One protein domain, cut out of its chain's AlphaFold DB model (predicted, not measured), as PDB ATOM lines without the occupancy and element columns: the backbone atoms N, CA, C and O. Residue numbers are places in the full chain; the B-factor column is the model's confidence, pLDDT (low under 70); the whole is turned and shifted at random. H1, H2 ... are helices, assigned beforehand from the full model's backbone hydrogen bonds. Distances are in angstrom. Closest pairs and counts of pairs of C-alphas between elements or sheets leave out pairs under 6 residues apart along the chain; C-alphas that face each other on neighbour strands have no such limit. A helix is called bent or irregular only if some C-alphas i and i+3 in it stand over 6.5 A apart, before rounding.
ATOM      1  N   TYR A   2      26.689 -20.902  12.229       94.25
ATOM      2  CA  TYR A   2      27.145 -22.298  12.060       94.25
ATOM      3  C   TYR A   2      28.407 -22.435  11.188       94.25
ATOM      4  O   TYR A   2      29.363 -23.083  11.603       94.25
ATOM      5  N   ARG A   3      28.460 -21.756  10.030       94.19
ATOM      6  CA  ARG A   3      29.671 -21.733   9.190       94.19
ATOM      7  C   ARG A   3      30.885 -21.130   9.889       94.19
ATOM      8  O   ARG A   3      31.977 -21.669   9.801       94.19
ATOM      9  N   ASP A   4      30.676 -20.028  10.595       93.44
ATOM     10  CA  ASP A   4      31.777 -19.252  11.174       93.44
ATOM     11  C   ASP A   4      32.386 -19.928  12.411       93.44
ATOM     12  O   ASP A   4      33.551 -19.701  12.719       93.44
ATOM     13  N   TYR A   5      31.603 -20.745  13.127       93.75
ATOM     14  CA  TYR A   5      32.015 -21.332  14.404       93.75
ATOM     15  C   TYR A   5      32.111 -22.863  14.393       93.75
ATOM     16  O   TYR A   5      32.863 -23.399  15.196       93.75
ATOM     17  N   ILE A   6      31.379 -23.586  13.536       93.19
ATOM     18  CA  ILE A   6      31.329 -25.061  13.567       93.19
ATOM     19  C   ILE A   6      31.937 -25.694  12.313       93.19
ATOM     20  O   ILE A   6      32.838 -26.521  12.427       93.19
ATOM     21  N   ASP A   7      31.440 -25.337  11.125       93.38
ATOM     22  CA  ASP A   7      31.877 -25.938   9.858       93.38
ATOM     23  C   ASP A   7      31.847 -24.913   8.711       93.38
ATOM     24  O   ASP A   7      30.781 -24.674   8.128       93.38
ATOM     25  N   PRO A   8      33.009 -24.344   8.326       93.88
ATOM     26  CA  PRO A   8      33.100 -23.351   7.256       93.88
ATOM     27  C   PRO A   8      32.600 -23.837   5.892       93.88
ATOM     28  O   PRO A   8      32.240 -23.011   5.051       93.88
ATOM     29  N   LYS A   9      32.565 -25.155   5.655       95.44
ATOM     30  CA  LYS A   9      32.148 -25.753   4.378       95.44
ATOM     31  C   LYS A   9      30.665 -26.124   4.352       95.44
ATOM     32  O   LYS A   9      30.172 -26.556   3.310       95.44
ATOM     33  N   PHE A  10      29.942 -25.946   5.458       95.50
ATOM     34  CA  PHE A  10      28.528 -26.295   5.533       95.50
ATOM     35  C   PHE A  10      27.684 -25.491   4.534       95.50
ATOM     36  O   PHE A  10      27.772 -24.261   4.446       95.50
ATOM     37  N   THR A  11      26.798 -26.182   3.817       96.94
ATOM     38  CA  THR A  11      25.846 -25.571   2.883       96.94
ATOM     39  C   THR A  11      24.423 -25.963   3.246       96.94
ATOM     40  O   THR A  11      24.173 -27.038   3.784       96.94
ATOM     41  N   TRP A  12      23.475 -25.077   2.953       95.50
ATOM     42  CA  TRP A  12      22.048 -25.348   3.074       95.50
ATOM     43  C   TRP A  12      21.319 -24.756   1.872       95.50
ATOM     44  O   TRP A  12      21.838 -23.866   1.192       95.50
ATOM     45  N   LYS A  13      20.108 -25.251   1.618       94.69
ATOM     46  CA  LYS A  13      19.195 -24.704   0.614       94.69
ATOM     47  C   LYS A  13      17.938 -24.228   1.322       94.69
ATOM     48  O   LYS A  13      17.407 -24.938   2.172       94.69
ATOM     49  N   ASN A  14      17.503 -23.018   0.996       94.00
ATOM     50  CA  ASN A  14      16.236 -22.497   1.486       94.00
ATOM     51  C   ASN A  14      15.115 -22.991   0.576       94.00
ATOM     52  O   ASN A  14      15.308 -23.075  -0.635       94.00
ATOM     53  N   PHE A  15      13.959 -23.265   1.168       92.62
ATOM     54  CA  PHE A  15      12.727 -23.425   0.412       92.62
ATOM     55  C   PHE A  15      12.189 -22.061  -0.012       92.62
ATOM     56  O   PHE A  15      12.310 -21.080   0.730       92.62
ATOM     57  N   ASN A  16      11.540 -22.013  -1.170       91.25
ATOM     58  CA  ASN A  16      10.549 -20.979  -1.439       91.25
ATOM     59  C   ASN A  16       9.208 -21.332  -0.755       91.25
ATOM     60  O   ASN A  16       9.027 -22.431  -0.226       91.25
ATOM     61  N   LEU A  17       8.258 -20.395  -0.741       86.50
ATOM     62  CA  LEU A  17       6.980 -20.581  -0.042       86.50
ATOM     63  C   LEU A  17       6.151 -21.748  -0.605       86.50
ATOM     64  O   LEU A  17       5.512 -22.466   0.162       86.50
ATOM     65  N   GLU A  18       6.181 -21.969  -1.921       88.44
ATOM     66  CA  GLU A  18       5.446 -23.062  -2.570       88.44
ATOM     67  C   GLU A  18       6.028 -24.433  -2.213       88.44
ATOM     68  O   GLU A  18       5.290 -25.383  -1.952       88.44
ATOM     69  N   GLU A  19       7.355 -24.546  -2.185       90.50
ATOM     70  CA  GLU A  19       8.048 -25.762  -1.761       90.50
ATOM     71  C   GLU A  19       7.793 -26.040  -0.281       90.50
ATOM     72  O   GLU A  19       7.474 -27.168   0.095       90.50
ATOM     73  N   GLN A  20       7.871 -25.003   0.555       87.50
ATOM     74  CA  GLN A  20       7.609 -25.112   1.982       87.50
ATOM     75  C   GLN A  20       6.173 -25.597   2.250       87.50
ATOM     76  O   GLN A  20       5.973 -26.488   3.079       87.50
ATOM     77  N   ALA A  21       5.181 -25.073   1.520       84.38
ATOM     78  CA  ALA A  21       3.775 -25.452   1.665       84.38
ATOM     79  C   ALA A  21       3.505 -26.935   1.350       84.38
ATOM     80  O   ALA A  21       2.604 -27.526   1.938       84.38
ATOM     81  N   LYS A  22       4.299 -27.553   0.466       88.12
ATOM     82  CA  LYS A  22       4.167 -28.980   0.112       88.12
ATOM     83  C   LYS A  22       4.705 -29.926   1.189       88.12
ATOM     84  O   LYS A  22       4.314 -31.088   1.221       88.12
ATOM     85  N   VAL A  23       5.620 -29.455   2.037       85.56
ATOM     86  CA  VAL A  23       6.336 -30.287   3.025       85.56
ATOM     87  C   VAL A  23       5.757 -30.127   4.433       85.56
ATOM     88  O   VAL A  23       5.858 -31.028   5.267       85.56
ATOM     89  N   ILE A  24       5.137 -28.985   4.726       82.12
ATOM     90  CA  ILE A  24       4.556 -28.711   6.036       82.12
ATOM     91  C   ILE A  24       3.168 -29.364   6.159       82.12
ATOM     92  O   ILE A  24       2.227 -28.972   5.483       82.12
ATOM     93  N   VAL A  25       3.020 -30.307   7.099       83.81
ATOM     94  CA  VAL A  25       1.735 -30.976   7.413       83.81
ATOM     95  C   VAL A  25       0.708 -30.012   8.032       83.81
ATOM     96  O   VAL A  25      -0.493 -30.198   7.869       83.81
ATOM     97  N   ALA A  26       1.167 -28.978   8.745       83.88
ATOM     98  CA  ALA A  26       0.324 -27.930   9.325       83.88
ATOM     99  C   ALA A  26       1.119 -26.621   9.522       83.88
ATOM    100  O   ALA A  26       2.279 -26.704   9.943       83.88
ATOM    101  N   PRO A  27       0.527 -25.430   9.282       79.69
ATOM    102  CA  PRO A  27       1.215 -24.144   9.413       79.69
ATOM    103  C   PRO A  27       1.948 -23.964  10.752       79.69
ATOM    104  O   PRO A  27       1.535 -24.484  11.790       79.69
ATOM    105  N   ARG A  28       3.049 -23.205  10.738       85.94
ATOM    106  CA  ARG A  28       3.848 -22.883  11.931       85.94
ATOM    107  C   ARG A  28       3.680 -21.416  12.304       85.94
ATOM    108  O   ARG A  28       3.599 -20.559  11.428       85.94
ATOM    109  N   SER A  29       3.647 -21.132  13.605       90.56
ATOM    110  CA  SER A  29       3.627 -19.754  14.093       90.56
ATOM    111  C   SER A  29       4.994 -19.109  13.873       90.56
ATOM    112  O   SER A  29       6.009 -19.658  14.293       90.56
ATOM    113  N   ASN A  30       5.002 -17.943  13.231       90.62
ATOM    114  CA  ASN A  30       6.162 -17.069  13.128       90.62
ATOM    115  C   ASN A  30       5.780 -15.759  13.815       90.62
ATOM    116  O   ASN A  30       4.932 -15.026  13.312       90.62
ATOM    117  N   ASN A  31       6.343 -15.515  14.993       95.50
ATOM    118  CA  ASN A  31       6.057 -14.337  15.802       95.50
ATOM    119  C   ASN A  31       7.346 -13.821  16.451       95.50
ATOM    120  O   ASN A  31       8.324 -14.556  16.592       95.50
ATOM    121  N   GLU A  32       7.325 -12.553  16.833       96.75
ATOM    122  CA  GLU A  32       8.310 -11.944  17.716       96.75
ATOM    123  C   GLU A  32       7.606 -11.646  19.041       96.75
ATOM    124  O   GLU A  32       6.489 -11.126  19.050       96.75
ATOM    125  N   LEU A  33       8.228 -12.021  20.157       97.25
ATOM    126  CA  LEU A  33       7.669 -11.808  21.489       97.25
ATOM    127  C   LEU A  33       8.366 -10.629  22.160       97.25
ATOM    128  O   LEU A  33       9.595 -10.559  22.173       97.25
ATOM    129  N   ASP A  34       7.581  -9.746  22.773       97.69
ATOM    130  CA  ASP A  34       8.123  -8.673  23.599       97.69
ATOM    131  C   ASP A  34       8.750  -9.250  24.878       97.69
ATOM    132  O   ASP A  34       8.085  -9.860  25.720       97.69
ATOM    133  N   ALA A  35      10.056  -9.039  25.019       97.25
ATOM    134  CA  ALA A  35      10.836  -9.478  26.164       97.25
ATOM    135  C   ALA A  35      11.011  -8.383  27.235       97.25
ATOM    136  O   ALA A  35      11.726  -8.623  28.208       97.25
ATOM    137  N   ALA A  36      10.386  -7.205  27.107       97.88
ATOM    138  CA  ALA A  36      10.615  -6.053  27.985       97.88
ATOM    139  C   ALA A  36      10.404  -6.374  29.471       97.88
ATOM    140  O   ALA A  36      11.251  -6.039  30.302       97.88
ATOM    141  N   LYS A  37       9.318  -7.086  29.813       98.44
ATOM    142  CA  LYS A  37       9.059  -7.512  31.198       98.44
ATOM    143  C   LYS A  37      10.184  -8.404  31.730       98.44
ATOM    144  O   LYS A  37      10.659  -8.182  32.834       98.44
ATOM    145  N   LEU A  38      10.623  -9.385  30.943       98.31
ATOM    146  CA  LEU A  38      11.682 -10.313  31.343       98.31
ATOM    147  C   LEU A  38      13.036  -9.599  31.458       98.31
ATOM    148  O   LEU A  38      13.759  -9.797  32.425       98.31
ATOM    149  N   LYS A  39      13.360  -8.727  30.501       97.62
ATOM    150  CA  LYS A  39      14.607  -7.958  30.465       97.62
ATOM    151  C   LYS A  39      14.707  -6.944  31.607       97.62
ATOM    152  O   LYS A  39      15.813  -6.647  32.045       97.62
ATOM    153  N   LYS A  40      13.573  -6.429  32.091       98.31
ATOM    154  CA  LYS A  40      13.522  -5.572  33.281       98.31
ATOM    155  C   LYS A  40      13.945  -6.331  34.540       98.31
ATOM    156  O   LYS A  40      14.719  -5.791  35.321       98.31
ATOM    157  N   GLU A  41      13.449  -7.554  34.718       98.56
ATOM    158  CA  GLU A  41      13.782  -8.393  35.879       98.56
ATOM    159  C   GLU A  41      15.179  -9.027  35.764       98.56
ATOM    160  O   GLU A  41      15.842  -9.237  36.774       98.56
ATOM    161  N   PHE A  42      15.650  -9.280  34.537       98.31
ATOM    162  CA  PHE A  42      16.961  -9.874  34.248       98.31
ATOM    163  C   PHE A  42      17.745  -9.011  33.240       98.31
ATOM    164  O   PHE A  42      17.812  -9.346  32.045       98.31
ATOM    165  N   PRO A  43      18.334  -7.877  33.672       97.62
ATOM    166  CA  PRO A  43      19.048  -6.952  32.789       97.62
ATOM    167  C   PRO A  43      20.220  -7.588  32.031       97.62
ATOM    168  O   PRO A  43      20.568  -7.143  30.935       97.62
ATOM    169  N   GLU A  44      20.802  -8.662  32.554       97.88
ATOM    170  CA  GLU A  44      21.891  -9.435  31.957       97.88
ATOM    171  C   GLU A  44      21.444 -10.398  30.842       97.88
ATOM    172  O   GLU A  44      22.296 -10.961  30.149       97.88
ATOM    173  N   LEU A  45      20.131 -10.578  30.628       97.81
ATOM    174  CA  LEU A  45      19.590 -11.470  29.597       97.81
ATOM    175  C   LEU A  45      20.135 -11.106  28.211       97.81
ATOM    176  O   LEU A  45      19.865 -10.027  27.684       97.81
ATOM    177  N   LEU A  46      20.874 -12.012  27.583       98.06
ATOM    178  CA  LEU A  46      21.506 -11.732  26.296       98.06
ATOM    179  C   LEU A  46      20.509 -11.821  25.123       98.06
ATOM    180  O   LEU A  46      19.675 -12.730  25.105       98.06
ATOM    181  N   PRO A  47      20.624 -10.949  24.099       97.19
ATOM    182  CA  PRO A  47      19.851 -11.060  22.862       97.19
ATOM    183  C   PRO A  47      20.087 -12.386  22.126       97.19
ATOM    184  O   PRO A  47      21.152 -12.998  22.230       97.19
ATOM    185  N   VAL A  48      19.130 -12.788  21.282       96.06
ATOM    186  CA  VAL A  48      19.168 -14.061  20.530       96.06
ATOM    187  C   VAL A  48      20.361 -14.196  19.575       96.06
ATOM    188  O   VAL A  48      20.707 -15.301  19.181       96.06
ATOM    189  N   LYS A  49      21.030 -13.101  19.197       95.44
ATOM    190  CA  LYS A  49      22.266 -13.178  18.402       95.44
ATOM    191  C   LYS A  49      23.505 -13.428  19.266       95.44
ATOM    192  O   LYS A  49      24.437 -14.088  18.825       95.44
ATOM    193  N   GLU A  50      23.521 -12.935  20.497       98.00
ATOM    194  CA  GLU A  50      24.690 -13.003  21.379       98.00
ATOM    195  C   GLU A  50      24.670 -14.253  22.257       98.00
ATOM    196  O   GLU A  50      25.700 -14.914  22.416       98.00
ATOM    197  N   SER A  51      23.494 -14.610  22.783       98.06
ATOM    198  CA  SER A  51      23.324 -15.752  23.682       98.06
ATOM    199  C   SER A  51      23.802 -17.067  23.044       98.06
ATOM    200  O   SER A  51      24.679 -17.714  23.624       98.06
ATOM    201  N   PRO A  52      23.377 -17.439  21.814       97.50
ATOM    202  CA  PRO A  52      23.875 -18.647  21.166       97.50
ATOM    203  C   PRO A  52      25.365 -18.569  20.843       97.50
ATOM    204  O   PRO A  52      26.042 -19.587  20.917       97.50
ATOM    205  N   ILE A  53      25.920 -17.394  20.519       97.25
ATOM    206  CA  ILE A  53      27.370 -17.278  20.291       97.25
ATOM    207  C   ILE A  53      28.130 -17.628  21.568       97.25
ATOM    208  O   ILE A  53      29.047 -18.449  21.525       97.25
ATOM    209  N   LYS A  54      27.746 -17.026  22.698       97.56
ATOM    210  CA  LYS A  54      28.421 -17.217  23.985       97.56
ATOM    211  C   LYS A  54      28.268 -18.640  24.515       97.56
ATOM    212  O   LYS A  54      29.257 -19.219  24.950       97.56
ATOM    213  N   TYR A  55      27.052 -19.180  24.498       97.62
ATOM    214  CA  TYR A  55      26.733 -20.423  25.204       97.62
ATOM    215  C   TYR A  55      26.689 -21.666  24.309       97.62
ATOM    216  O   TYR A  55      26.774 -22.773  24.829       97.62
ATOM    217  N   VAL A  56      26.584 -21.516  22.983       96.50
ATOM    218  CA  VAL A  56      26.495 -22.648  22.044       96.50
ATOM    219  C   VAL A  56      27.677 -22.666  21.081       96.50
ATOM    220  O   VAL A  56      28.440 -23.625  21.076       96.50
ATOM    221  N   PHE A  57      27.876 -21.621  20.279       96.25
ATOM    222  CA  PHE A  57      28.837 -21.667  19.177       96.25
ATOM    223  C   PHE A  57      30.296 -21.588  19.630       96.25
ATOM    224  O   PHE A  57      31.085 -22.411  19.186       96.25
ATOM    225  N   LYS A  58      30.663 -20.661  20.527       95.06
ATOM    226  CA  LYS A  58      32.044 -20.574  21.037       95.06
ATOM    227  C   LYS A  58      32.477 -21.840  21.791       95.06
ATOM    228  O   LYS A  58      33.553 -22.339  21.483       95.06
ATOM    229  N   PRO A  59      31.676 -22.409  22.717       95.25
ATOM    230  CA  PRO A  59      32.064 -23.636  23.414       95.25
ATOM    231  C   PRO A  59      32.202 -24.854  22.495       95.25
ATOM    232  O   PRO A  59      33.005 -25.735  22.775       95.25
ATOM    233  N   ASN A  60      31.431 -24.906  21.403       94.31
ATOM    234  CA  ASN A  60      31.469 -26.012  20.441       94.31
ATOM    235  C   ASN A  60      32.369 -25.734  19.228       94.31
ATOM    236  O   ASN A  60      32.398 -26.540  18.294       94.31
ATOM    237  N   GLN A  61      33.089 -24.609  19.211       91.94
ATOM    238  CA  GLN A  61      34.001 -24.286  18.127       91.94
ATOM    239  C   GLN A  61      35.176 -25.256  18.172       91.94
ATOM    240  O   GLN A  61      36.030 -25.184  19.056       91.94
TER     241      GLN A  61
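What this domain is: This is residues 2 to 61 of the 66 residues of an uncharacterized protein of Musa acuminata subsp. malaccensis (UniProt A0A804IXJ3). The chain runs round an open, flat ring with an empty middle, its four short helices strung along it one after another, and its two printed ends come back near each other, where H1 is close to H4. H2 and H3 make two far corners of this frame, and the long unnamed stretch of residues 24 to 35 makes the side between them. The printed part has 60 residues with four named helices, in the order H1, H2, H3, H4, and no named strand; the class is all helix, though under half of the residues, 25 of 60, are in named elements. The whole is extended, with a radius of gyration of the C-alphas of 16.6 A, and flat, spanning 42 by 32 by 14 A.

Where its parts are: H1 is residues 2 to 5, and its first C-alpha, of Tyr 2, is at (27.145, -22.298, 12.060). H2 is residues 17 to 23, 10.2 A from first to last C-alpha, and begins with C-alpha 17 at (6.980, -20.581, -0.042). H3 is residues 36 to 41, 8.8 A long by the same measure. H4, the longest helix by residues, is residues 50 to 57, 9.9 A from first to last C-alpha, and ends with C-alpha 57 at (28.837, -21.667, 19.177). H4 is irregular, but only just: C-alphas 54 and 57 are 6.6 A apart.

How they stand to each other: H1 and H4 are close but not clearly touching, with 2 pairs of C-alphas within 8 A. Their closest C-alphas are those of Tyr 5 and Phe 57, 5.7 A apart, and their centres are 11.5 A apart. H2 is apart from H1, from H3 and from H4. H3 is apart from H1 and from H4 too. In H3 each O i to N i+4 pair is within hydrogen-bond range, in H2 2 of 3 are and in H4 3 of 4. H1 is too short for such a pair, and its one O i to N i+3 pair is not within range.

The domain as a whole: The two C-alphas farthest apart are those of Lys 22 and Glu 41, at 42.4 A, while the first and last printed C-alphas, of Tyr 2 and Gln 61, are 9.4 A apart. The links from H1 to H2, 11 residues, and from H2 to H3, 12 residues, are long; the link from H3 to H4, 8 residues, is short. Residues 16 to 22, of which 17 to 22 belong to H2, stand free, and so do residues 24 to 34. The printed part has no cut. The mean pLDDT of the printed part is 93.8, and no printed residue is under 70.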